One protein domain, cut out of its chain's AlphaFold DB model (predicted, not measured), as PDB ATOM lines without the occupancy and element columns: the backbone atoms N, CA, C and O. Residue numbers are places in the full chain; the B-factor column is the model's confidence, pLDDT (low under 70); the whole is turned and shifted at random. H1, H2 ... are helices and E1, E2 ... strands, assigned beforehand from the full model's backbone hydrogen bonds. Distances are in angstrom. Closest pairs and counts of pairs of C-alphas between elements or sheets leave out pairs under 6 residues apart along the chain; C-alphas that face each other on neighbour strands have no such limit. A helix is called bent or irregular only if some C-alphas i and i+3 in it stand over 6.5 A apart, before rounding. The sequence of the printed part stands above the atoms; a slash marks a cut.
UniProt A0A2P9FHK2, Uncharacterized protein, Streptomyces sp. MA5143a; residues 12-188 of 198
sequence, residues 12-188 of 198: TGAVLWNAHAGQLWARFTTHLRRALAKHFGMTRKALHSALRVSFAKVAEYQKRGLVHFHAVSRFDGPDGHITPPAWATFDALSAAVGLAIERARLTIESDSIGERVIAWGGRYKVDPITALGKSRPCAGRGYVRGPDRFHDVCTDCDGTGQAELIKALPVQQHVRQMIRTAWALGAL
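What this domain is: This is residues 12 to 188 of the 198 residues of an uncharacterized protein of Streptomyces sp. MA5143a (UniProt A0A2P9FHK2). The long arm H1b of the bent helix H1 runs through the main body, with helix H3 crossing it, the long hairpin E1 and E2 along one side and a shorter hairpin, E3 and E4, near its first turns; H2 packs on its far end. Helix H4 packs crosswise on the short first arm H1a, and the small hairpin E5 and E6 lies far off from the body between two long links. The printed part has 177 residues, with four named helices and six named strands in the order H1 H2 E1 E2 H3 E3 E4 E5 E6 H4; the class is mixed, helices and strands, and each of the three sheets is one antiparallel pair. The whole is loose, with a radius of gyration of the C-alphas of 20.2 A, and flat, spanning 57 by 57 by 24 A.

How they stand to each other: H1, residues 12 to 39, is the hub, touching three other helices; by its hydrogen bonds it was assigned as one helix, but it is bent, with C-alphas 19 and 22 7.5 A apart. Its arms H1a, residues 12 to 19, and H1b, residues 22 to 39, are about perpendicular at 74 degrees. H1b touches H2, residues 44 to 50, with residues 33 to 37 alone, about perpendicular at 75 degrees; the closest C-alphas, of Ala 37 and Arg 44, are 5.5 A apart. E1, residues 52 to 61, and E2, residues 67 to 76, form an antiparallel hairpin, with N 56 and O 72 2.9 A apart, within hydrogen-bond range. H3, residues 90 to 103, touches H1b at a steep tilt of 52 degrees, opposite ways, closest at the C-alphas of His 31 and Ala 100, 4.7 A. E2 and H3 are near each other. E3, residues 105 to 110, and E4, residues 114 to 119, form a second hairpin, with N 108 and O 116 2.8 A apart; the closest C-alphas of H1b and E3, those of Leu 24 and Leu 106, are 6.6 A apart. E5, residues 143 to 145, and E6, residues 151 to 153, form a third hairpin, with N 144 and O 152 2.8 A apart, and both are apart from E1 and E2. H4, residues 173 to 187, touches H1a about perpendicular at 75 degrees, closest at the C-alphas of Val 15 and Ala 182, 5.9 A. In H1a, H1b, H2, H3 and H4 every O i to N i+4 pair is within hydrogen-bond range.

Where its parts are: H1a begins at C-alpha 12, (158.591, 138.866, 108.944), and H1b is 25.7 A long. E1 measures 29.3 A and E2 27.7 A, ending at C-alpha 76, (126.427, 156.130, 94.347). H3 is 19.8 A long and H4 21.3 A, ending at C-alpha 187, (167.783, 148.003, 105.908).

The domain as a whole: The two C-alphas farthest apart, those of Gly 41 and Asp 148, are 57.9 A apart. The printed part has no cut; the links E2 to H3, E4 to E5 and E6 to H4 are long, and residues 168 to 173, of which 173 belongs to H4, stand free. The mean pLDDT of the printed part is 78.7, with 53 residues under 70, among them residues 130 to 142 and 153 to 177.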
ATOM      1  N   THR A  12     158.201 138.489 110.307       87.69
ATOM      2  CA  THR A  12     158.591 138.866 108.944       87.69
ATOM      3  C   THR A  12     157.352 139.006 108.073       87.69
ATOM      4  O   THR A  12     157.127 140.063 107.486       87.69
ATOM      5  N   GLY A  13     156.494 137.983 108.052       89.25
ATOM      6  CA  GLY A  13     155.211 138.033 107.359       89.25
ATOM      7  C   GLY A  13     154.324 139.170 107.862       89.25
ATOM      8  O   GLY A  13     153.725 139.872 107.052       89.25
ATOM      9  N   ALA A  14     154.289 139.420 109.174       88.56
ATOM     10  CA  ALA A  14     153.478 140.487 109.751       88.56
ATOM     11  C   ALA A  14     153.931 141.895 109.339       88.56
ATOM     12  O   ALA A  14     153.107 142.742 108.984       88.56
ATOM     13  N   VAL A  15     155.239 142.148 109.351       90.19
ATOM     14  CA  VAL A  15     155.812 143.428 108.929       90.19
ATOM     15  C   VAL A  15     155.644 143.639 107.428       90.19
ATOM     16  O   VAL A  15     155.227 144.721 107.019       90.19
ATOM     17  N   LEU A  16     155.904 142.615 106.610       91.50
ATOM     18  CA  LEU A  16     155.695 142.691 105.162       91.50
ATOM     19  C   LEU A  16     154.217 142.928 104.840       91.50
ATOM     20  O   LEU A  16     153.881 143.803 104.043       91.50
ATOM     21  N   TRP A  17     153.310 142.225 105.517       92.69
ATOM     22  CA  TRP A  17     151.879 142.446 105.364       92.69
ATOM     23  C   TRP A  17     151.500 143.901 105.705       92.69
ATOM     24  O   TRP A  17     150.823 144.551 104.907       92.69
ATOM     25  N   ASN A  18     152.003 144.458 106.816       91.12
ATOM     26  CA  ASN A  18     151.749 145.854 107.203       91.12
ATOM     27  C   ASN A  18     152.297 146.846 106.167       91.12
ATOM     28  O   ASN A  18     151.598 147.779 105.772       91.12
ATOM     29  N   ALA A  19     153.529 146.632 105.700       90.38
ATOM     30  CA  ALA A  19     154.192 147.494 104.727       90.38
ATOM     31  C   ALA A  19     153.470 147.525 103.370       90.38
ATOM     32  O   ALA A  19     153.417 148.562 102.708       90.38
ATOM     33  N   HIS A  20     152.870 146.402 102.965       93.75
ATOM     34  CA  HIS A  20     152.161 146.272 101.691       93.75
ATOM     35  C   HIS A  20     150.636 146.425 101.813       93.75
ATOM     36  O   HIS A  20     149.934 146.350 100.802       93.75
ATOM     37  N   ALA A  21     150.103 146.721 103.003       92.25
ATOM     38  CA  ALA A  21     148.666 146.850 103.258       92.25
ATOM     39  C   ALA A  21     147.979 147.880 102.336       92.25
ATOM     40  O   ALA A  21     146.871 147.653 101.840       92.25
ATOM     41  N   GLY A  22     148.649 149.001 102.043       91.56
ATOM     42  CA  GLY A  22     148.157 150.011 101.100       91.56
ATOM     43  C   GLY A  22     148.048 149.495  99.659       91.56
ATOM     44  O   GLY A  22     147.042 149.732  98.988       91.56
ATOM     45  N   GLN A  23     149.042 148.734  99.199       95.25
ATOM     46  CA  GLN A  23     149.050 148.143  97.857       95.25
ATOM     47  C   GLN A  23     148.028 147.003  97.738       95.25
ATOM     48  O   GLN A  23     147.321 146.891  96.732       95.25
ATOM     49  N   LEU A  24     147.882 146.195  98.791       95.62
ATOM     50  CA  LEU A  24     146.867 145.148  98.871       95.62
ATOM     51  C   LEU A  24     145.449 145.742  98.815       95.62
ATOM     52  O   LEU A  24     144.591 145.230  98.095       95.62
ATOM     53  N   TRP A  25     145.219 146.877  99.485       95.19
ATOM     54  CA  TRP A  25     143.974 147.643  99.365       95.19
ATOM     55  C   TRP A  25     143.720 148.149  97.936       95.19
ATOM     56  O   TRP A  25     142.605 148.033  97.422       95.19
ATOM     57  N   ALA A  26     144.740 148.674  97.251       95.25
ATOM     58  CA  ALA A  26     144.599 149.106  95.857       95.25
ATOM     59  C   ALA A  26     144.184 147.939  94.938       95.25
ATOM     60  O   ALA A  26     143.268 148.080  94.117       95.25
ATOM     61  N   ARG A  27     144.780 146.753  95.130       97.25
ATOM     62  CA  ARG A  27     144.378 145.528  94.422       97.25
ATOM     63  C   ARG A  27     142.951 145.113  94.762       97.25
ATOM     64  O   ARG A  27     142.179 144.844  93.845       97.25
ATOM     65  N   PHE A  28     142.570 145.135  96.038       96.94
ATOM     66  CA  PHE A  28     141.199 144.856  96.472       96.94
ATOM     67  C   PHE A  28     140.181 145.737  95.739       96.94
ATOM     68  O   PHE A  28     139.299 145.216  95.059       96.94
ATOM     69  N   THR A  29     140.339 147.062  95.772       96.31
ATOM     70  CA  THR A  29     139.369 147.966  95.125       96.31
ATOM     71  C   THR A  29     139.339 147.816  93.596       96.31
ATOM     72  O   THR A  29     138.308 148.060  92.961       96.31
ATOM     73  N   THR A  30     140.444 147.378  92.985       96.62
ATOM     74  CA  THR A  30     140.506 147.032  91.558       96.62
ATOM     75  C   THR A  30     139.714 145.760  91.261       96.62
ATOM     76  O   THR A  30     138.897 145.741  90.337       96.62
ATOM     77  N   HIS A  31     139.934 144.695  92.034       97.81
ATOM     78  CA  HIS A  31     139.230 143.427  91.858       97.81
ATOM     79  C   HIS A  31     137.745 143.535  92.190       97.81
ATOM     80  O   HIS A  31     136.947 142.919  91.494       97.81
ATOM     81  N   LEU A  32     137.372 144.380  93.150       97.06
ATOM     82  CA  LEU A  32     135.980 144.664  93.487       97.06
ATOM     83  C   LEU A  32     135.226 145.255  92.292       97.06
ATOM     84  O   LEU A  32     134.221 144.700  91.857       97.06
ATOM     85  N   ARG A  33     135.759 146.313  91.668       96.44
ATOM     86  CA  ARG A  33     135.142 146.909  90.468       96.44
ATOM     87  C   ARG A  33     135.080 145.931  89.292       96.44
ATOM     88  O   ARG A  33     134.117 145.940  88.533       96.44
ATOM     89  N   ARG A  34     136.089 145.064  89.139       97.25
ATOM     90  CA  ARG A  34     136.092 143.997  88.118       97.25
ATOM     91  C   ARG A  34     135.025 142.938  88.386       97.25
ATOM     92  O   ARG A  34     134.366 142.504  87.448       97.25
ATOM     93  N   ALA A  35     134.881 142.517  89.639       97.81
ATOM     94  CA  ALA A  35     133.897 141.527  90.045       97.81
ATOM     95  C   ALA A  35     132.473 142.059  89.847       97.81
ATOM     96  O   ALA A  35     131.661 141.353  89.261       97.81
ATOM     97  N   LEU A  36     132.215 143.319  90.211       97.44
ATOM     98  CA  LEU A  36     130.930 143.983  89.968       97.44
ATOM     99  C   LEU A  36     130.600 144.080  88.478       97.44
ATOM    100  O   LEU A  36     129.511 143.698  88.068       97.44
ATOM    101  N   ALA A  37     131.552 144.520  87.649       96.88
ATOM    102  CA  ALA A  37     131.327 144.624  86.207       96.88
ATOM    103  C   ALA A  37     130.963 143.258  85.609       96.88
ATOM    104  O   ALA A  37     129.999 143.147  84.860       96.88
ATOM    105  N   LYS A  38     131.679 142.200  86.017       97.31
ATOM    106  CA  LYS A  38     131.363 140.825  85.614       97.31
ATOM    107  C   LYS A  38     129.982 140.384  86.109       97.31
ATOM    108  O   LYS A  38     129.246 139.787  85.334       97.31
ATOM    109  N   HIS A  39     129.648 140.658  87.369       96.62
ATOM    110  CA  HIS A  39     128.373 140.269  87.976       96.62
ATOM    111  C   HIS A  39     127.179 140.882  87.232       96.62
ATOM    112  O   HIS A  39     126.204 140.189  86.974       96.62
ATOM    113  N   PHE A  40     127.293 142.143  86.805       95.75
ATOM    114  CA  PHE A  40     126.245 142.834  86.046       95.75
ATOM    115  C   PHE A  40     126.321 142.628  84.525       95.75
ATOM    116  O   PHE A  40     125.569 143.263  83.791       95.75
ATOM    117  N   GLY A  41     127.237 141.794  84.020       96.88
ATOM    118  CA  GLY A  41     127.404 141.590  82.575       96.88
ATOM    119  C   GLY A  41     127.873 142.841  81.819       96.88
ATOM    120  O   GLY A  41     127.619 142.982  80.628       96.88
ATOM    121  N   MET A  42     128.556 143.765  82.499       96.94
ATOM    122  CA  MET A  42     128.980 145.052  81.955       96.94
ATOM    123  C   MET A  42     130.486 145.105  81.695       96.94
ATOM    124  O   MET A  42     131.306 144.486  82.380       96.94
ATOM    125  N   THR A  43     130.888 145.957  80.751       96.88
ATOM    126  CA  THR A  43     132.283 146.408  80.698       96.88
ATOM    127  C   THR A  43     132.590 147.297  81.907       96.88
ATOM    128  O   THR A  43     131.709 147.947  82.470       96.88
ATOM    129  N   ARG A  44     133.869 147.406  82.290       93.88
ATOM    130  CA  ARG A  44     134.287 148.326  83.368       93.88
ATOM    131  C   ARG A  44     133.914 149.784  83.080       93.88
ATOM    132  O   ARG A  44     133.603 150.516  84.012       93.88
ATOM    133  N   LYS A  45     133.962 150.190  81.806       94.56
ATOM    134  CA  LYS A  45     133.584 151.538  81.364       94.56
ATOM    135  C   LYS A  45     132.084 151.765  81.550       94.56
ATOM    136  O   LYS A  45     131.712 152.759  82.155       94.56
ATOM    137  N   ALA A  46     131.255 150.818  81.106       94.81
ATOM    138  CA  ALA A  46     129.805 150.891  81.278       94.81
ATOM    139  C   ALA A  46     129.408 150.934  82.761       94.81
ATOM    140  O   ALA A  46     128.616 151.786  83.146       94.81
ATOM    141  N   LEU A  47     130.032 150.099  83.606       94.19
ATOM    142  CA  LEU A  47     129.790 150.142  85.049       94.19
ATOM    143  C   LEU A  47     130.136 151.516  85.638       94.19
ATOM    144  O   LEU A  47     129.333 152.078  86.368       94.19
ATOM    145  N   HIS A  48     131.307 152.068  85.303       91.25
ATOM    146  CA  HIS A  48     131.734 153.382  85.793       91.25
ATOM    147  C   HIS A  48     130.798 154.515  85.346       91.25
ATOM    148  O   HIS A  48     130.592 155.465  86.090       91.25
ATOM    149  N   SER A  49     130.232 154.422  84.140       91.25
ATOM    150  CA  SER A  49     129.250 155.386  83.634       91.25
ATOM    151  C   SER A  49     127.864 155.243  84.262       91.25
ATOM    152  O   SER A  49     127.074 156.170  84.147       91.25
ATOM    153  N   ALA A  50     127.551 154.107  84.889       90.88
ATOM    154  CA  ALA A  50     126.238 153.841  85.477       90.88
ATOM    155  C   ALA A  50     126.220 153.961  87.010       90.88
ATOM    156  O   ALA A  50     125.168 154.197  87.598       90.88
ATOM    157  N   LEU A  51     127.368 153.764  87.663       90.62
ATOM    158  CA  LEU A  51     127.487 153.670  89.113       90.62
ATOM    159  C   LEU A  51     128.903 154.034  89.571       90.62
ATOM    160  O   LEU A  51     129.902 153.532  89.044       90.62
ATOM    161  N   ARG A  52     128.996 154.806  90.654       88.69
ATOM    162  CA  ARG A  52     130.246 155.030  91.382       88.69
ATOM    163  C   ARG A  52     130.312 154.132  92.618       88.69
ATOM    164  O   ARG A  52     129.362 154.021  93.384       88.69
ATOM    165  N   VAL A  53     131.476 153.517  92.839       89.56
ATOM    166  CA  VAL A  53     131.780 152.789  94.083       89.56
ATOM    167  C   VAL A  53     132.699 153.648  94.946       89.56
ATOM    168  O   VAL A  53     133.871 153.853  94.603       89.56
ATOM    169  N   SER A  54     132.147 154.153  96.044       84.62
ATOM    170  CA  SER A  54     132.818 155.018  97.013       84.62
ATOM    171  C   SER A  54     133.284 154.218  98.227       84.62
ATOM    172  O   SER A  54     132.639 153.252  98.634       84.62
ATOM    173  N   PHE A  55     134.415 154.627  98.802       81.56
ATOM    174  CA  PHE A  55     135.035 153.953  99.939       81.56
ATOM    175  C   PHE A  55     135.436 154.966 101.005       81.56
ATOM    176  O   PHE A  55     136.083 155.964 100.693       81.56
ATOM    177  N   ALA A  56     135.145 154.647 102.258       77.62
ATOM    178  CA  ALA A  56     135.841 155.185 103.418       77.62
ATOM    179  C   ALA A  56     136.495 154.011 104.143       77.62
ATOM    180  O   ALA A  56     135.889 152.948 104.259       77.62
ATOM    181  N   LYS A  57     137.737 154.166 104.599       80.69
ATOM    182  CA  LYS A  57     138.417 153.118 105.362       80.69
ATOM    183  C   LYS A  57     139.201 153.693 106.528       80.69
ATOM    184  O   LYS A  57     139.768 154.776 106.415       80.69
ATOM    185  N   VAL A  58     139.280 152.912 107.592       76.56
ATOM    186  CA  VAL A  58     140.156 153.132 108.740       76.56
ATOM    187  C   VAL A  58     141.061 151.913 108.871       76.56
ATOM    188  O   VAL A  58     140.665 150.786 108.568       76.56
ATOM    189  N   ALA A  59     142.307 152.168 109.250       78.69
ATOM    190  CA  ALA A  59     143.324 151.165 109.498       78.69
ATOM    191  C   ALA A  59     143.668 151.202 110.987       78.69
ATOM    192  O   ALA A  59     144.152 152.221 111.474       78.69
ATOM    193  N   GLU A  60     143.429 150.102 111.691       76.69
ATOM    194  CA  GLU A  60     143.713 149.971 113.123       76.69
ATOM    195  C   GLU A  60     144.670 148.814 113.366       76.69
ATOM    196  O   GLU A  60     144.639 147.819 112.649       76.69
ATOM    197  N   TYR A  61     145.516 148.901 114.387       74.25
ATOM    198  CA  TYR A  61     146.392 147.791 114.746       74.25
ATOM    199  C   TYR A  61     145.687 146.839 115.710       74.25
ATOM    200  O   TYR A  61     145.253 147.225 116.791       74.25
ATOM    201  N   GLN A  62     145.624 145.557 115.352       76.38
ATOM    202  CA  GLN A  62     145.200 144.522 116.294       76.38
ATOM    203  C   GLN A  62     146.237 144.365 117.412       76.38
ATOM    204  O   GLN A  62     147.408 144.693 117.234       76.38
ATOM    205  N   LYS A  63     145.858 143.712 118.520       71.31
ATOM    206  CA  LYS A  63     146.801 143.341 119.600       71.31
ATOM    207  C   LYS A  63     148.037 142.567 119.103       71.31
ATOM    208  O   LYS A  63     149.074 142.599 119.750       71.31
ATOM    209  N   ARG A  64     147.926 141.899 117.948       77.62
ATOM    210  CA  ARG A  64     149.026 141.204 117.251       77.62
ATOM    211  C   ARG A  64     149.860 142.073 116.301       77.62
ATOM    212  O   ARG A  64     150.587 141.549 115.470       77.62
ATOM    213  N   GLY A  65     149.687 143.390 116.327       79.00
ATOM    214  CA  GLY A  65     150.454 144.326 115.510       79.00
ATOM    215  C   GLY A  65     150.158 144.292 114.007       79.00
ATOM    216  O   GLY A  65     150.854 144.969 113.258       79.00
ATOM    217  N   LEU A  66     149.146 143.550 113.545       86.06
ATOM    218  CA  LEU A  66     148.681 143.618 112.154       86.06
ATOM    219  C   LEU A  66     147.661 144.738 111.988       86.06
ATOM    220  O   LEU A  66     146.740 144.839 112.802       86.06
ATOM    221  N   VAL A  67     147.785 145.523 110.917       86.38
ATOM    222  CA  VAL A  67     146.699 146.407 110.466       86.38
ATOM    223  C   VAL A  67     145.426 145.578 110.233       86.38
ATOM    224  O   VAL A  67     145.438 144.437 109.775       86.38
ATOM    225  N   HIS A  68     144.294 146.157 110.577       82.44
ATOM    226  CA  HIS A  68     142.959 145.643 110.374       82.44
ATOM    227  C   HIS A  68     142.148 146.763 109.744       82.44
ATOM    228  O   HIS A  68     142.128 147.885 110.249       82.44
ATOM    229  N   PHE A  69     141.538 146.475 108.597       84.31
ATOM    230  CA  PHE A  69     140.755 147.470 107.883       84.31
ATOM    231  C   PHE A  69     139.291 147.366 108.268       84.31
ATOM    232  O   PHE A  69     138.666 146.325 108.081       84.31
ATOM    233  N   HIS A  70     138.741 148.493 108.699       81.38
ATOM    234  CA  HIS A  70     137.310 148.742 108.673       81.38
ATOM    235  C   HIS A  70     137.022 149.585 107.437       81.38
ATOM    236  O   HIS A  70     137.675 150.607 107.224       81.38
ATOM    237  N   ALA A  71     136.088 149.153 106.594       85.81
ATOM    238  CA  ALA A  71     135.756 149.869 105.372       85.81
ATOM    239  C   ALA A  71     134.247 149.992 105.187       85.81
ATOM    240  O   ALA A  71     133.515 149.010 105.255       85.81
ATOM    241  N   VAL A  72     133.810 151.207 104.881       84.88
ATOM    242  CA  VAL A  72     132.473 151.508 104.383       84.88
ATOM    243  C   VAL A  72     132.565 151.576 102.868       84.88
ATOM    244  O   VAL A  72     133.328 152.378 102.325       84.88
ATOM    245  N   SER A  73     131.798 150.729 102.190       87.00
ATOM    246  CA  SER A  73     131.663 150.746 100.732       87.00
ATOM    247  C   SER A  73     130.246 151.169 100.377       87.00
ATOM    248  O   SER A  73     129.293 150.654 100.958       87.00
ATOM    249  N   ARG A  74     130.105 152.104  99.436       85.25
ATOM    250  CA  ARG A  74     128.810 152.654  99.031       85.25
ATOM    251  C   ARG A  74     128.682 152.682  97.517       85.25
ATOM    252  O   ARG A  74     129.643 152.989  96.810       85.25
ATOM    253  N   PHE A  75     127.485 152.371  97.045       88.31
ATOM    254  CA  PHE A  75     127.064 152.607  95.678       88.31
ATOM    255  C   PHE A  75     126.410 153.981  95.581       88.31
ATOM    256  O   PHE A  75     125.479 154.271  96.323       88.31
ATOM    257  N   ASP A  76     126.925 154.800  94.673       84.81
ATOM    258  CA  ASP A  76     126.427 156.130  94.347       84.81
ATOM    259  C   ASP A  76     125.991 156.158  92.878       84.81
ATOM    260  O   ASP A  76     126.565 155.453  92.041       84.81
ATOM    261  N   GLY A  77     125.024 157.009  92.542       79.56
ATOM    262  CA  GLY A  77     124.684 157.314  91.155       79.56
ATOM    263  C   GLY A  77     125.901 157.817  90.357       79.56
ATOM    264  O   GLY A  77     126.926 158.190  90.940       79.56
ATOM    265  N   PRO A  78     125.817 157.840  89.018       74.69
ATOM    266  CA  PRO A  78     126.964 158.102  88.145       74.69
ATOM    267  C   PRO A  78     127.623 159.471  88.383       74.69
ATOM    268  O   PRO A  78     128.849 159.563  88.361       74.69
ATOM    269  N   ASP A  79     126.837 160.491  88.741       72.56
ATOM    270  CA  ASP A  79     127.335 161.836  89.076       72.56
ATOM    271  C   ASP A  79     127.676 162.016  90.570       72.56
ATOM    272  O   ASP A  79     128.021 163.106  91.023       72.56
ATOM    273  N   GLY A  80     127.594 160.952  91.377       60.34
ATOM    274  CA  GLY A  80     127.811 161.002  92.827       60.34
ATOM    275  C   GLY A  80     126.568 161.349  93.654       60.34
ATOM    276  O   GLY A  80     126.685 161.550  94.865       60.34
ATOM    277  N   HIS A  81     125.382 161.392  93.035       61.66
ATOM    278  CA  HIS A  81     124.106 161.433  93.753       61.66
ATOM    279  C   HIS A  81     123.945 160.197  94.652       61.66
ATOM    280  O   HIS A  81     124.390 159.104  94.308       61.66
ATOM    281  N   ILE A  82     123.295 160.361  95.809       62.06
ATOM    282  CA  ILE A  82     123.213 159.314  96.846       62.06
ATOM    283  C   ILE A  82     122.411 158.092  96.375       62.06
ATOM    284  O   ILE A  82     122.606 157.008  96.909       62.06
ATOM    285  N   THR A  83     121.534 158.237  95.381       79.12
ATOM    286  CA  THR A  83     120.673 157.138  94.930       79.12
ATOM    287  C   THR A  83     121.388 156.288  93.873       79.12
ATOM    288  O   THR A  83     121.573 156.758  92.747       79.12
ATOM    289  N   PRO A  84     121.794 155.045  94.194       85.19
ATOM    290  CA  PRO A  84     122.339 154.133  93.201       85.19
ATOM    291  C   PRO A  84     121.227 153.560  92.305       85.19
ATOM    292  O   PRO A  84     120.050 153.585  92.675       85.19
ATOM    293  N   PRO A  85     121.575 152.988  91.141       87.56
ATOM    294  CA  PRO A  85     120.630 152.221  90.338       87.56
ATOM    295  C   PRO A  85     120.012 151.059  91.131       87.56
ATOM    296  O   PRO A  85     120.703 150.408  91.911       87.56
ATOM    297  N   ALA A  86     118.740 150.739  90.879       89.69
ATOM    298  CA  ALA A  86     118.001 149.712  91.630       89.69
ATOM    299  C   ALA A  86     118.632 148.304  91.570       89.69
ATOM    300  O   ALA A  86     118.453 147.502  92.481       89.69
ATOM    301  N   TRP A  87     119.393 148.006  90.514       91.25
ATOM    302  CA  TRP A  87     120.114 146.739  90.363       91.25
ATOM    303  C   TRP A  87     121.406 146.664  91.195       91.25
ATOM    304  O   TRP A  87     121.974 145.584  91.344       91.25
ATOM    305  N   ALA A  88     121.896 147.780  91.743       91.69
ATOM    306  CA  ALA A  88     123.111 147.832  92.550       91.69
ATOM    307  C   ALA A  88     122.796 147.445  94.007       91.69
ATOM    308  O   ALA A  88     122.692 148.288  94.897       91.69
ATOM    309  N   THR A  89     122.603 146.146  94.238       92.44
ATOM    310  CA  THR A  89     122.150 145.602  95.525       92.44
ATOM    311  C   THR A  89     123.296 145.322  96.498       92.44
ATOM    312  O   THR A  89     124.459 145.161  96.113       92.44
ATOM    313  N   PHE A  90     122.961 145.206  97.787       89.00
ATOM    314  CA  PHE A  90     123.901 144.749  98.813       89.00
ATOM    315  C   PHE A  90     124.482 143.363  98.491       89.00
ATOM    316  O   PHE A  90     125.685 143.164  98.641       89.00
ATOM    317  N   ASP A  91     123.671 142.432  97.990       92.25
ATOM    318  CA  ASP A  91     124.128 141.074  97.674       92.25
ATOM    319  C   ASP A  91     125.184 141.070  96.566       92.25
ATOM    320  O   ASP A  91     126.208 140.390  96.680       92.25
ATOM    321  N   ALA A  92     124.998 141.901  95.534       93.94
ATOM    322  CA  ALA A  92     125.993 142.080  94.482       93.94
ATOM    323  C   ALA A  92     127.310 142.646  95.041       93.94
ATOM    324  O   ALA A  92     128.396 142.193  94.663       93.94
ATOM    325  N   LEU A  93     127.231 143.603  95.975       92.69
ATOM    326  CA  LEU A  93     128.404 144.141  96.663       92.69
ATOM    327  C   LEU A  93     129.096 143.075  97.519       92.69
ATOM    328  O   LEU A  93     130.307 142.905  97.404       92.69
ATOM    329  N   SER A  94     128.342 142.348  98.342       92.44
ATOM    330  CA  SER A  94     128.853 141.321  99.252       92.44
ATOM    331  C   SER A  94     129.573 140.204  98.490       92.44
ATOM    332  O   SER A  94     130.736 139.898  98.774       92.44
ATOM    333  N   ALA A  95     128.951 139.683  97.426       94.25
ATOM    334  CA  ALA A  95     129.561 138.680  96.557       94.25
ATOM    335  C   ALA A  95     130.845 139.201  95.885       94.25
ATOM    336  O   ALA A  95     131.869 138.511  95.836       94.25
ATOM    337  N   ALA A  96     130.826 140.442  95.392       96.44
ATOM    338  CA  ALA A  96     131.988 141.043  94.753       96.44
ATOM    339  C   ALA A  96     133.136 141.332  95.740       96.44
ATOM    340  O   ALA A  96     134.302 141.213  95.357       96.44
ATOM    341  N   VAL A  97     132.833 141.664  97.002       94.81
ATOM    342  CA  VAL A  97     133.827 141.819  98.077       94.81
ATOM    343  C   VAL A  97     134.533 140.495  98.347       94.81
ATOM    344  O   VAL A  97     135.765 140.483  98.383       94.81
ATOM    345  N   GLY A  98     133.796 139.386  98.452       94.69
ATOM    346  CA  GLY A  98     134.391 138.058  98.637       94.69
ATOM    347  C   GLY A  98     135.385 137.705  97.526       94.69
ATOM    348  O   GLY A  98     136.548 137.397  97.796       94.69
ATOM    349  N   LEU A  99     134.978 137.883  96.264       96.75
ATOM    350  CA  LEU A  99     135.856 137.674  95.104       96.75
ATOM    351  C   LEU A  99     137.067 138.619  95.095       96.75
ATOM    352  O   LEU A  99     138.156 138.247  94.654       96.75
ATOM    353  N   ALA A 100     136.898 139.862  95.545       96.81
ATOM    354  CA  ALA A 100     137.984 140.831  95.607       96.81
ATOM    355  C   ALA A 100     139.018 140.483  96.684       96.81
ATOM    356  O   ALA A 100     140.217 140.629  96.440       96.81
ATOM    357  N   ILE A 101     138.570 139.995  97.843       95.56
ATOM    358  CA  ILE A 101     139.422 139.495  98.931       95.56
ATOM    359  C   ILE A 101     140.219 138.274  98.467       95.56
ATOM    360  O   ILE A 101     141.430 138.190  98.682       95.56
ATOM    361  N   GLU A 102     139.565 137.349  97.769       95.50
ATOM    362  CA  GLU A 102     140.211 136.155  97.231       95.50
ATOM    363  C   GLU A 102     141.258 136.489  96.158       95.50
ATOM    364  O   GLU A 102     142.326 135.890  96.118       95.50
ATOM    365  N   ARG A 103     140.998 137.481  95.303       96.44
ATOM    366  CA  ARG A 103     141.876 137.793  94.163       96.44
ATOM    367  C   ARG A 103     142.975 138.797  94.469       96.44
ATOM    368  O   ARG A 103     143.980 138.830  93.764       96.44
ATOM    369  N   ALA A 104     142.806 139.633  95.490       97.06
ATOM    370  CA  ALA A 104     143.838 140.577  95.887       97.06
ATOM    371  C   ALA A 104     145.033 139.817  96.480       97.06
ATOM    372  O   ALA A 104     145.003 139.337  97.615       97.06
ATOM    373  N   ARG A 105     146.079 139.691  95.663       96.38
ATOM    374  CA  ARG A 105     147.359 139.058  95.981       96.38
ATOM    375  C   ARG A 105     148.493 139.935  95.484       96.38
ATOM    376  O   ARG A 105     148.374 140.546  94.418       96.38
ATOM    377  N   LEU A 106     149.571 140.001  96.252       95.19
ATOM    378  CA  LEU A 106     150.769 140.748  95.899       95.19
ATOM    379  C   LEU A 106     151.985 139.862  96.133       95.19
ATOM    380  O   LEU A 106     152.272 139.511  97.273       95.19
ATOM    381  N   THR A 107     152.656 139.480  95.054       94.50
ATOM    382  CA  THR A 107     153.932 138.772  95.132       94.50
ATOM    383  C   THR A 107     155.029 139.799  95.364       94.50
ATOM    384  O   THR A 107     155.113 140.791  94.639       94.50
ATOM    385  N   ILE A 108     155.817 139.586  96.410       91.38
ATOM    386  CA  ILE A 108     157.025 140.342  96.722       91.38
ATOM    387  C   ILE A 108     158.204 139.389  96.622       91.38
ATOM    388  O   ILE A 108     158.119 138.251  97.073       91.38
ATOM    389  N   GLU A 109     159.293 139.856  96.036       89.75
ATOM    390  CA  GLU A 109     160.485 139.048  95.829       89.75
ATOM    391  C   GLU A 109     161.716 139.884  96.166       89.75
ATOM    392  O   GLU A 109     161.809 141.060  95.805       89.75
ATOM    393  N   SER A 110     162.646 139.287  96.908       84.44
ATOM    394  CA  SER A 110     164.017 139.780  97.009       84.44
ATOM    395  C   SER A 110     164.947 138.648  97.420       84.44
ATOM    396  O   SER A 110     164.519 137.729  98.122       84.44
ATOM    397  N   ASP A 111     166.233 138.798  97.115       83.38
ATOM    398  CA  ASP A 111     167.294 137.868  97.522       83.38
ATOM    399  C   ASP A 111     167.290 137.579  99.033       83.38
ATOM    400  O   ASP A 111     167.669 136.500  99.477       83.38
ATOM    401  N   SER A 112     166.830 138.541  99.840       79.88
ATOM    402  CA  SER A 112     166.866 138.469 101.304       79.88
ATOM    403  C   SER A 112     165.648 137.806 101.958       79.88
ATOM    404  O   SER A 112     165.753 137.325 103.086       79.88
ATOM    405  N   ILE A 113     164.489 137.782 101.288       82.06
ATOM    406  CA  ILE A 113     163.233 137.241 101.855       82.06
ATOM    407  C   ILE A 113     162.609 136.126 101.007       82.06
ATOM    408  O   ILE A 113     161.590 135.561 101.422       82.06
ATOM    409  N   GLY A 114     163.215 135.825  99.853       88.19
ATOM    410  CA  GLY A 114     162.659 134.962  98.817       88.19
ATOM    411  C   GLY A 114     161.399 135.553  98.183       88.19
ATOM    412  O   GLY A 114     161.070 136.727  98.375       88.19
ATOM    413  N   GLU A 115     160.674 134.718  97.446       92.31
ATOM    414  CA  GLU A 115     159.324 135.044  96.997       92.31
ATOM    415  C   GLU A 115     158.329 134.866  98.153       92.31
ATOM    416  O   GLU A 115     158.313 133.843  98.843       92.31
ATOM    417  N   ARG A 116     157.462 135.857  98.364       91.81
ATOM    418  CA  ARG A 116     156.324 135.759  99.281       91.81
ATOM    419  C   ARG A 116     155.067 136.337  98.660       91.81
ATOM    420  O   ARG A 116     155.093 137.369  97.998       91.81
ATOM    421  N   VAL A 117     153.931 135.717  98.964       94.69
ATOM    422  CA  VAL A 117     152.614 136.212  98.553       94.69
ATOM    423  C   VAL A 117     151.914 136.867  99.740       94.69
ATOM    424  O   VAL A 117     151.607 136.222 100.740       94.69
ATOM    425  N   ILE A 118     151.611 138.154  99.606       95.38
ATOM    426  CA  ILE A 118     150.800 138.920 100.550       95.38
ATOM    427  C   ILE A 118     149.331 138.855 100.121       95.38
ATOM    428  O   ILE A 118     148.979 139.171  98.980       95.38
ATOM    429  N   ALA A 119     148.466 138.447 101.050       95.31
ATOM    430  CA  ALA A 119     147.046 138.203 100.826       95.31
ATOM    431  C   ALA A 119     146.193 138.657 102.019       95.31
ATOM    432  O   ALA A 119     146.686 138.820 103.139       95.31
ATOM    433  N   TRP A 120     144.891 138.821 101.791       92.88
ATOM    434  CA  TRP A 120     143.927 138.928 102.883       92.88
ATOM    435  C   TRP A 120     143.792 137.591 103.615       92.88
ATOM    436  O   TRP A 120     143.867 136.527 103.002       92.88
ATOM    437  N   GLY A 121     143.557 137.648 104.926       87.19
ATOM    438  CA  GLY A 121     143.191 136.459 105.692       87.19
ATOM    439  C   GLY A 121     141.773 135.981 105.359       87.19
ATOM    440  O   GLY A 121     140.954 136.742 104.853       87.19
ATOM    441  N   GLY A 122     141.453 134.734 105.709       81.31
ATOM    442  CA  GLY A 122     140.138 134.138 105.431       81.31
ATOM    443  C   GLY A 122     138.976 134.656 106.292       81.31
ATOM    444  O   GLY A 122     137.844 134.235 106.097       81.31
ATOM    445  N   ARG A 123     139.232 135.550 107.256       82.19
ATOM    446  CA  ARG A 123     138.193 136.136 108.114       82.19
ATOM    447  C   ARG A 123     137.865 137.546 107.642       82.19
ATOM    448  O   ARG A 123     138.673 138.451 107.825       82.19
ATOM    449  N   TYR A 124     136.673 137.716 107.088       87.88
ATOM    450  CA  TYR A 124     136.075 139.008 106.775       87.88
ATOM    451  C   TYR A 124     134.569 138.937 107.026       87.88
ATOM    452  O   TYR A 124     133.989 137.851 107.059       87.88
ATOM    453  N   LYS A 125     133.947 140.096 107.221       83.81
ATOM    454  CA  LYS A 125     132.505 140.225 107.398       83.81
ATOM    455  C   LYS A 125     132.022 141.424 106.595       83.81
ATOM    456  O   LYS A 125     132.704 142.448 106.561       83.81
ATOM    457  N   VAL A 126     130.879 141.273 105.937       86.88
ATOM    458  CA  VAL A 126     130.214 142.340 105.192       86.88
ATOM    459  C   VAL A 126     128.796 142.420 105.723       86.88
ATOM    460  O   VAL A 126     128.059 141.444 105.636       86.88
ATOM    461  N   ASP A 127     128.432 143.569 106.279       80.62
ATOM    462  CA  ASP A 127     127.104 143.820 106.830       80.62
ATOM    463  C   ASP A 127     126.537 145.115 106.229       80.62
ATOM    464  O   ASP A 127     127.306 146.050 105.964       80.62
ATOM    465  N   PRO A 128     125.211 145.211 106.028       77.56
ATOM    466  CA  PRO A 128     124.567 146.479 105.720       77.56
ATOM    467  C   PRO A 128     124.770 147.477 106.865       77.56
ATOM    468  O   PRO A 128     124.708 147.117 108.040       77.56
ATOM    469  N   ILE A 129     124.968 148.750 106.527       71.00
ATOM    470  CA  ILE A 129     125.044 149.826 107.519       71.00
ATOM    471  C   ILE A 129     123.679 150.506 107.577       71.00
ATOM    472  O   ILE A 129     123.338 151.292 106.698       71.00
ATOM    473  N   THR A 130     122.899 150.201 108.611       55.91
ATOM    474  CA  THR A 130     121.544 150.748 108.806       55.91
ATOM    475  C   THR A 130     121.540 152.103 109.523       55.91
ATOM    476  O   THR A 130     120.560 152.836 109.436       55.91
ATOM    477  N   ALA A 131     122.639 152.474 110.191       46.16
ATOM    478  CA  ALA A 131     122.846 153.796 110.781       46.16
ATOM    479  C   ALA A 131     124.348 154.102 110.892       46.16
ATOM    480  O   ALA A 131     125.109 153.330 111.473       46.16
ATOM    481  N   LEU A 132     124.786 155.243 110.354       46.88
ATOM    482  CA  LEU A 132     126.119 155.774 110.629       46.88
ATOM    483  C   LEU A 132     126.060 156.516 111.967       46.88
ATOM    484  O   LEU A 132     125.605 157.658 112.035       46.88
ATOM    485  N   GLY A 133     126.513 155.870 113.042       39.88
ATOM    486  CA  GLY A 133     126.871 156.595 114.259       39.88
ATOM    487  C   GLY A 133     127.968 157.612 113.932       39.88
ATOM    488  O   GLY A 133     128.908 157.300 113.201       39.88
ATOM    489  N   LYS A 134     127.845 158.846 114.431       34.81
ATOM    490  CA  LYS A 134     128.892 159.866 114.277       34.81
ATOM    491  C   LYS A 134     130.124 159.427 115.074       34.81
ATOM    492  O   LYS A 134     130.154 159.634 116.281       34.81
ATOM    493  N   SER A 135     131.141 158.860 114.426       46.16
ATOM    494  CA  SER A 135     132.477 158.810 115.020       46.16
ATOM    495  C   SER A 135     133.147 160.161 114.790       46.16
ATOM    496  O   SER A 135     133.236 160.656 113.662       46.16
ATOM    497  N   ARG A 136     133.562 160.824 115.872       48.75
ATOM    498  CA  ARG A 136     134.426 161.999 115.748       48.75
ATOM    499  C   ARG A 136     135.833 161.488 115.420       48.75
ATOM    500  O   ARG A 136     136.259 160.488 115.983       48.75
ATOM    501  N   PRO A 137     136.562 162.118 114.490       50.41
ATOM    502  CA  PRO A 137     137.929 161.710 114.207       50.41
ATOM    503  C   PRO A 137     138.836 162.031 115.406       50.41
ATOM    504  O   PRO A 137     138.948 163.190 115.814       50.41
ATOM    505  N   CYS A 138     139.518 161.015 115.941       49.62
ATOM    506  CA  CYS A 138     140.600 161.200 116.903       49.62
ATOM    507  C   CYS A 138     141.821 161.799 116.188       49.62
ATOM    508  O   CYS A 138     142.364 161.209 115.256       49.62
ATOM    509  N   ALA A 139     142.284 162.967 116.638       60.44
ATOM    510  CA  ALA A 139     143.437 163.659 116.053       60.44
ATOM    511  C   ALA A 139     144.801 163.109 116.525       60.44
ATOM    512  O   ALA A 139     145.821 163.770 116.343       60.44
ATOM    513  N   GLY A 140     144.825 161.951 117.196       53.56
ATOM    514  CA  GLY A 140     146.054 161.293 117.658       53.56
ATOM    515  C   GLY A 140     146.775 161.982 118.822       53.56
ATOM    516  O   GLY A 140     147.880 161.580 119.172       53.56
ATOM    517  N   ARG A 141     146.167 163.001 119.444       59.25
ATOM    518  CA  ARG A 141     146.777 163.792 120.530       59.25
ATOM    519  C   ARG A 141     146.589 163.214 121.934       59.25
ATOM    520  O   ARG A 141     147.147 163.755 122.876       59.25
ATOM    521  N   GLY A 142     145.785 162.164 122.099       60.81
ATOM    522  CA  GLY A 142     145.450 161.616 123.421       60.81
ATOM    523  C   GLY A 142     144.409 162.433 124.195       60.81
ATOM    524  O   GLY A 142     143.809 161.921 125.127       60.81
ATOM    525  N   TYR A 143     144.107 163.662 123.778       72.44
ATOM    526  CA  TYR A 143     143.104 164.506 124.422       72.44
ATOM    527  C   TYR A 143     142.228 165.251 123.408       72.44
ATOM    528  O   TYR A 143     142.625 165.491 122.260       72.44
ATOM    529  N   VAL A 144     141.034 165.645 123.847       72.38
ATOM    530  CA  VAL A 144     140.145 166.587 123.157       72.38
ATOM    531  C   VAL A 144     140.123 167.905 123.919       72.38
ATOM    532  O   VAL A 144     140.307 167.932 125.131       72.38
ATOM    533  N   ARG A 145     139.949 169.020 123.204       75.56
ATOM    534  CA  ARG A 145     139.844 170.333 123.844       75.56
ATOM    535  C   ARG A 145     138.374 170.679 124.037       75.56
ATOM    536  O   ARG A 145     137.651 170.797 123.042       75.56
ATOM    537  N   GLY A 146     137.960 170.802 125.292       67.69
ATOM    538  CA  GLY A 146     136.608 171.190 125.672       67.69
ATOM    539  C   GLY A 146     136.317 172.675 125.396       67.69
ATOM    540  O   GLY A 146     137.234 173.454 125.103       67.69
ATOM    541  N   PRO A 147     135.041 173.104 125.465       69.62
ATOM    542  CA  PRO A 147     134.636 174.511 125.326       69.62
ATOM    543  C   PRO A 147     135.244 175.424 126.403       69.62
ATOM    544  O   PRO A 147     135.463 176.612 126.174       69.62
ATOM    545  N   ASP A 148     135.553 174.843 127.558       82.00
ATOM    546  CA  ASP A 148     136.264 175.426 128.699       82.00
ATOM    547  C   ASP A 148     137.780 175.584 128.467       82.00
ATOM    548  O   ASP A 148     138.488 176.142 129.303       82.00
ATOM    549  N   ARG A 149     138.271 175.148 127.297       66.69
ATOM    550  CA  ARG A 149     139.673 175.142 126.856       66.69
ATOM    551  C   ARG A 149     140.583 174.161 127.595       66.69
ATOM    552  O   ARG A 149     141.788 174.195 127.309       66.69
ATOM    553  N   PHE A 150     140.045 173.284 128.441       70.44
ATOM    554  CA  PHE A 150     140.804 172.224 129.102       70.44
ATOM    555  C   PHE A 150     140.993 171.003 128.192       70.44
ATOM    556  O   PHE A 150     140.349 170.862 127.149       70.44
ATOM    557  N   HIS A 151     141.973 170.169 128.548       77.50
ATOM    558  CA  HIS A 151     142.292 168.932 127.842       77.50
ATOM    559  C   HIS A 151     141.631 167.755 128.555       77.50
ATOM    560  O   HIS A 151     142.106 167.329 129.605       77.50
ATOM    561  N   ASP A 152     140.575 167.216 127.953       77.00
ATOM    562  CA  ASP A 152     139.936 165.986 128.412       77.00
ATOM    563  C   ASP A 152     140.574 164.779 127.739       77.00
ATOM    564  O   ASP A 152     140.948 164.835 126.564       77.00
ATOM    565  N   VAL A 153     140.652 163.659 128.458       68.50
ATOM    566  CA  VAL A 153     141.134 162.393 127.898       68.50
ATOM    567  C   VAL A 153     140.282 162.022 126.684       68.50
ATOM    568  O   VAL A 153     139.052 161.999 126.739       68.50
ATOM    569  N   CYS A 154     140.941 161.743 125.561       65.19
ATOM    570  CA  CYS A 154     140.258 161.315 124.351       65.19
ATOM    571  C   CYS A 154     139.680 159.917 124.575       65.19
ATOM    572  O   CYS A 154     140.434 158.951 124.657       65.19
ATOM    573  N   THR A 155     138.356 159.808 124.622       59.72
ATOM    574  CA  THR A 155     137.634 158.538 124.807       59.72
ATOM    575  C   THR A 155     137.813 157.562 123.648       59.72
ATOM    576  O   THR A 155     137.590 156.370 123.811       59.72
ATOM    577  N   ASP A 156     138.226 158.046 122.475       55.28
ATOM    578  CA  ASP A 156     138.431 157.198 121.298       55.28
ATOM    579  C   ASP A 156     139.797 156.488 121.319       55.28
ATOM    580  O   ASP A 156     139.990 155.498 120.617       55.28
ATOM    581  N   CYS A 157     140.769 156.995 122.089       48.19
ATOM    582  CA  CYS A 157     142.099 156.389 122.206       48.19
ATOM    583  C   CYS A 157     142.609 156.251 123.648       48.19
ATOM    584  O   CYS A 157     143.804 156.021 123.828       48.19
ATOM    585  N   ASP A 158     141.751 156.415 124.658       56.94
ATOM    586  CA  ASP A 158     142.072 156.335 126.093       56.94
ATOM    587  C   ASP A 158     143.356 157.087 126.500       56.94
ATOM    588  O   ASP A 158     144.168 156.599 127.283       56.94
ATOM    589  N   GLY A 159     143.601 158.279 125.945       55.81
ATOM    590  CA  GLY A 159     144.769 159.080 126.346       55.81
ATOM    591  C   GLY A 159     146.086 158.776 125.625       55.81
ATOM    592  O   GLY A 159     147.069 159.476 125.843       55.81
ATOM    593  N   THR A 160     146.134 157.782 124.736       51.00
ATOM    594  CA  THR A 160     147.384 157.177 124.214       51.00
ATOM    595  C   THR A 160     148.189 158.001 123.188       51.00
ATOM    596  O   THR A 160     148.945 157.420 122.419       51.00
ATOM    597  N   GLY A 161     148.030 159.329 123.119       49.88
ATOM    598  CA  GLY A 161     148.558 160.196 122.046       49.88
ATOM    599  C   GLY A 161     149.978 159.876 121.532       49.88
ATOM    600  O   GLY A 161     150.852 159.473 122.293       49.88
ATOM    601  N   GLN A 162     150.237 160.065 120.230       55.44
ATOM    602  CA  GLN A 162     151.553 159.768 119.640       55.44
ATOM    603  C   GLN A 162     152.476 160.993 119.637       55.44
ATOM    604  O   GLN A 162     152.390 161.822 118.735       55.44
ATOM    605  N   ALA A 163     153.386 161.074 120.612       41.75
ATOM    606  CA  ALA A 163     154.587 161.913 120.544       41.75
ATOM    607  C   ALA A 163     155.634 161.495 121.597       41.75
ATOM    608  O   ALA A 163     155.897 162.248 122.525       41.75
ATOM    609  N   GLU A 164     156.264 160.321 121.460       40.09
ATOM    610  CA  GLU A 164     157.507 160.030 122.195       40.09
ATOM    611  C   GLU A 164     158.544 159.276 121.348       40.09
ATOM    612  O   GLU A 164     158.225 158.445 120.495       40.09
ATOM    613  N   LEU A 165     159.818 159.585 121.606       41.94
ATOM    614  CA  LEU A 165     160.992 158.983 120.978       41.94
ATOM    615  C   LEU A 165     161.064 157.473 121.274       41.94
ATOM    616  O   LEU A 165     161.142 157.046 122.425       41.94
ATOM    617  N   ILE A 166     161.133 156.667 120.205       46.06
ATOM    618  CA  ILE A 166     161.024 155.190 120.174       46.06
ATOM    619  C   ILE A 166     161.883 154.451 121.220       46.06
ATOM    620  O   ILE A 166     161.538 153.348 121.646       46.06
ATOM    621  N   LYS A 167     163.002 155.038 121.657       41.44
ATOM    622  CA  LYS A 167     163.923 154.414 122.619       41.44
ATOM    623  C   LYS A 167     163.341 154.296 124.036       41.44
ATOM    624  O   LYS A 167     163.739 153.375 124.744       41.44
ATOM    625  N   ALA A 168     162.405 155.168 124.420       44.66
ATOM    626  CA  ALA A 168     161.851 155.238 125.777       44.66
ATOM    627  C   ALA A 168     160.443 154.632 125.917       44.66
ATOM    628  O   ALA A 168     159.943 154.513 127.030       44.66
ATOM    629  N   LEU A 169     159.819 154.198 124.815       42.81
ATOM    630  CA  LEU A 169     158.448 153.691 124.841       42.81
ATOM    631  C   LEU A 169     158.330 152.433 125.735       42.81
ATOM    632  O   LEU A 169     158.996 151.421 125.452       42.81
ATOM    633  N   PRO A 170     157.456 152.433 126.765       50.00
ATOM    634  CA  PRO A 170     157.102 151.244 127.537       50.00
ATOM    635  C   PRO A 170     156.175 150.343 126.703       50.00
ATOM    636  O   PRO A 170     155.006 150.129 127.009       50.00
ATOM    637  N   VAL A 171     156.696 149.833 125.586       58.88
ATOM    638  CA  VAL A 171     155.974 148.939 124.677       58.88
ATOM    639  C   VAL A 171     156.186 147.484 125.067       58.88
ATOM    640  O   VAL A 171     157.300 147.060 125.392       58.88
ATOM    641  N   GLN A 172     155.107 146.703 124.980       58.09
ATOM    642  CA  GLN A 172     155.144 145.257 125.189       58.09
ATOM    643  C   GLN A 172     156.197 144.602 124.279       58.09
ATOM    644  O   GLN A 172     156.416 145.034 123.144       58.09
ATOM    645  N   GLN A 173     156.829 143.527 124.761       62.03
ATOM    646  CA  GLN A 173     157.913 142.818 124.063       62.03
ATOM    647  C   GLN A 173     157.564 142.473 122.606       62.03
ATOM    648  O   GLN A 173     158.403 142.612 121.716       62.03
ATOM    649  N   HIS A 174     156.309 142.099 122.353       69.25
ATOM    650  CA  HIS A 174     155.785 141.813 121.018       69.25
ATOM    651  C   HIS A 174     155.897 143.011 120.055       69.25
ATOM    652  O   HIS A 174     156.387 142.875 118.935       69.25
ATOM    653  N   VAL A 175     155.515 144.210 120.504       67.25
ATOM    654  CA  VAL A 175     155.593 145.447 119.709       67.25
ATOM    655  C   VAL A 175     157.051 145.831 119.454       67.25
ATOM    656  O   VAL A 175     157.411 146.211 118.339       67.25
ATOM    657  N   ARG A 176     157.926 145.655 120.452       67.56
ATOM    658  CA  ARG A 176     159.371 145.879 120.289       67.56
ATOM    659  C   ARG A 176     159.968 144.963 119.216       67.56
ATOM    660  O   ARG A 176     160.803 145.411 118.434       67.56
ATOM    661  N   GLN A 177     159.530 143.705 119.159       67.00
ATOM    662  CA  GLN A 177     159.983 142.761 118.141       67.00
ATOM    663  C   GLN A 177     159.474 143.135 116.739       67.00
ATOM    664  O   GLN A 177     160.265 143.122 115.801       67.00
ATOM    665  N   MET A 178     158.216 143.575 116.600       73.69
ATOM    666  CA  MET A 178     157.681 144.109 115.336       73.69
ATOM    667  C   MET A 178     158.514 145.285 114.798       73.69
ATOM    668  O   MET A 178     158.874 145.294 113.623       73.69
ATOM    669  N   ILE A 179     158.864 146.253 115.657       67.12
ATOM    670  CA  ILE A 179     159.681 147.421 115.276       67.12
ATOM    671  C   ILE A 179     161.077 146.986 114.809       67.12
ATOM    672  O   ILE A 179     161.548 147.435 113.765       67.12
ATOM    673  N   ARG A 180     161.730 146.073 115.543       68.31
ATOM    674  CA  ARG A 180     163.045 145.534 115.158       68.31
ATOM    675  C   ARG A 180     162.999 144.836 113.802       68.31
ATOM    676  O   ARG A 180     163.870 145.080 112.973       68.31
ATOM    677  N   THR A 181     161.983 144.006 113.563       67.00
ATOM    678  CA  THR A 181     161.810 143.323 112.275       67.00
ATOM    679  C   THR A 181     161.552 144.319 111.142       67.00
ATOM    680  O   THR A 181     162.114 144.154 110.064       67.00
ATOM    681  N   ALA A 182     160.790 145.391 111.382       68.88
ATOM    682  CA  ALA A 182     160.600 146.471 110.410       68.88
ATOM    683  C   ALA A 182     161.902 147.183 110.038       68.88
ATOM    684  O   ALA A 182     162.158 147.387 108.854       68.88
ATOM    685  N   TRP A 183     162.755 147.505 111.010       68.81
ATOM    686  CA  TRP A 183     164.060 148.105 110.724       68.81
ATOM    687  C   TRP A 183     165.011 147.150 110.008       68.81
ATOM    688  O   TRP A 183     165.664 147.563 109.055       68.81
ATOM    689  N   ALA A 184     165.061 145.881 110.420       67.44
ATOM    690  CA  ALA A 184     165.884 144.876 109.752       67.44
ATOM    691  C   ALA A 184     165.472 144.708 108.282       67.44
ATOM    692  O   ALA A 184     166.325 144.724 107.401       67.44
ATOM    693  N   LEU A 185     164.167 144.624 108.009       72.75
ATOM    694  CA  LEU A 185     163.644 144.526 106.646       72.75
ATOM    695  C   LEU A 185     163.816 145.819 105.842       72.75
ATOM    696  O   LEU A 185     164.078 145.737 104.653       72.75
ATOM    697  N   GLY A 186     163.705 146.996 106.464       58.81
ATOM    698  CA  GLY A 186     163.938 148.277 105.788       58.81
ATOM    699  C   GLY A 186     165.413 148.549 105.459       58.81
ATOM    700  O   GLY A 186     165.703 149.293 104.525       58.81
ATOM    701  N   ALA A 187     166.348 147.949 106.203       61.81
ATOM    702  CA  ALA A 187     167.783 148.003 105.908       61.81
ATOM    703  C   ALA A 187     168.179 147.090 104.734       61.81
ATOM    704  O   ALA A 187     169.185 147.331 104.064       61.81
ATOM    705  N   LEU A 188     167.376 146.060 104.462       60.53
ATOM    706  CA  LEU A 188     167.479 145.242 103.262       60.53
ATOM    707  C   LEU A 188     166.800 146.027 102.133       60.53
ATOM    708  O   LEU A 188     165.640 146.406 102.249       60.53
TER     709      LEU A 188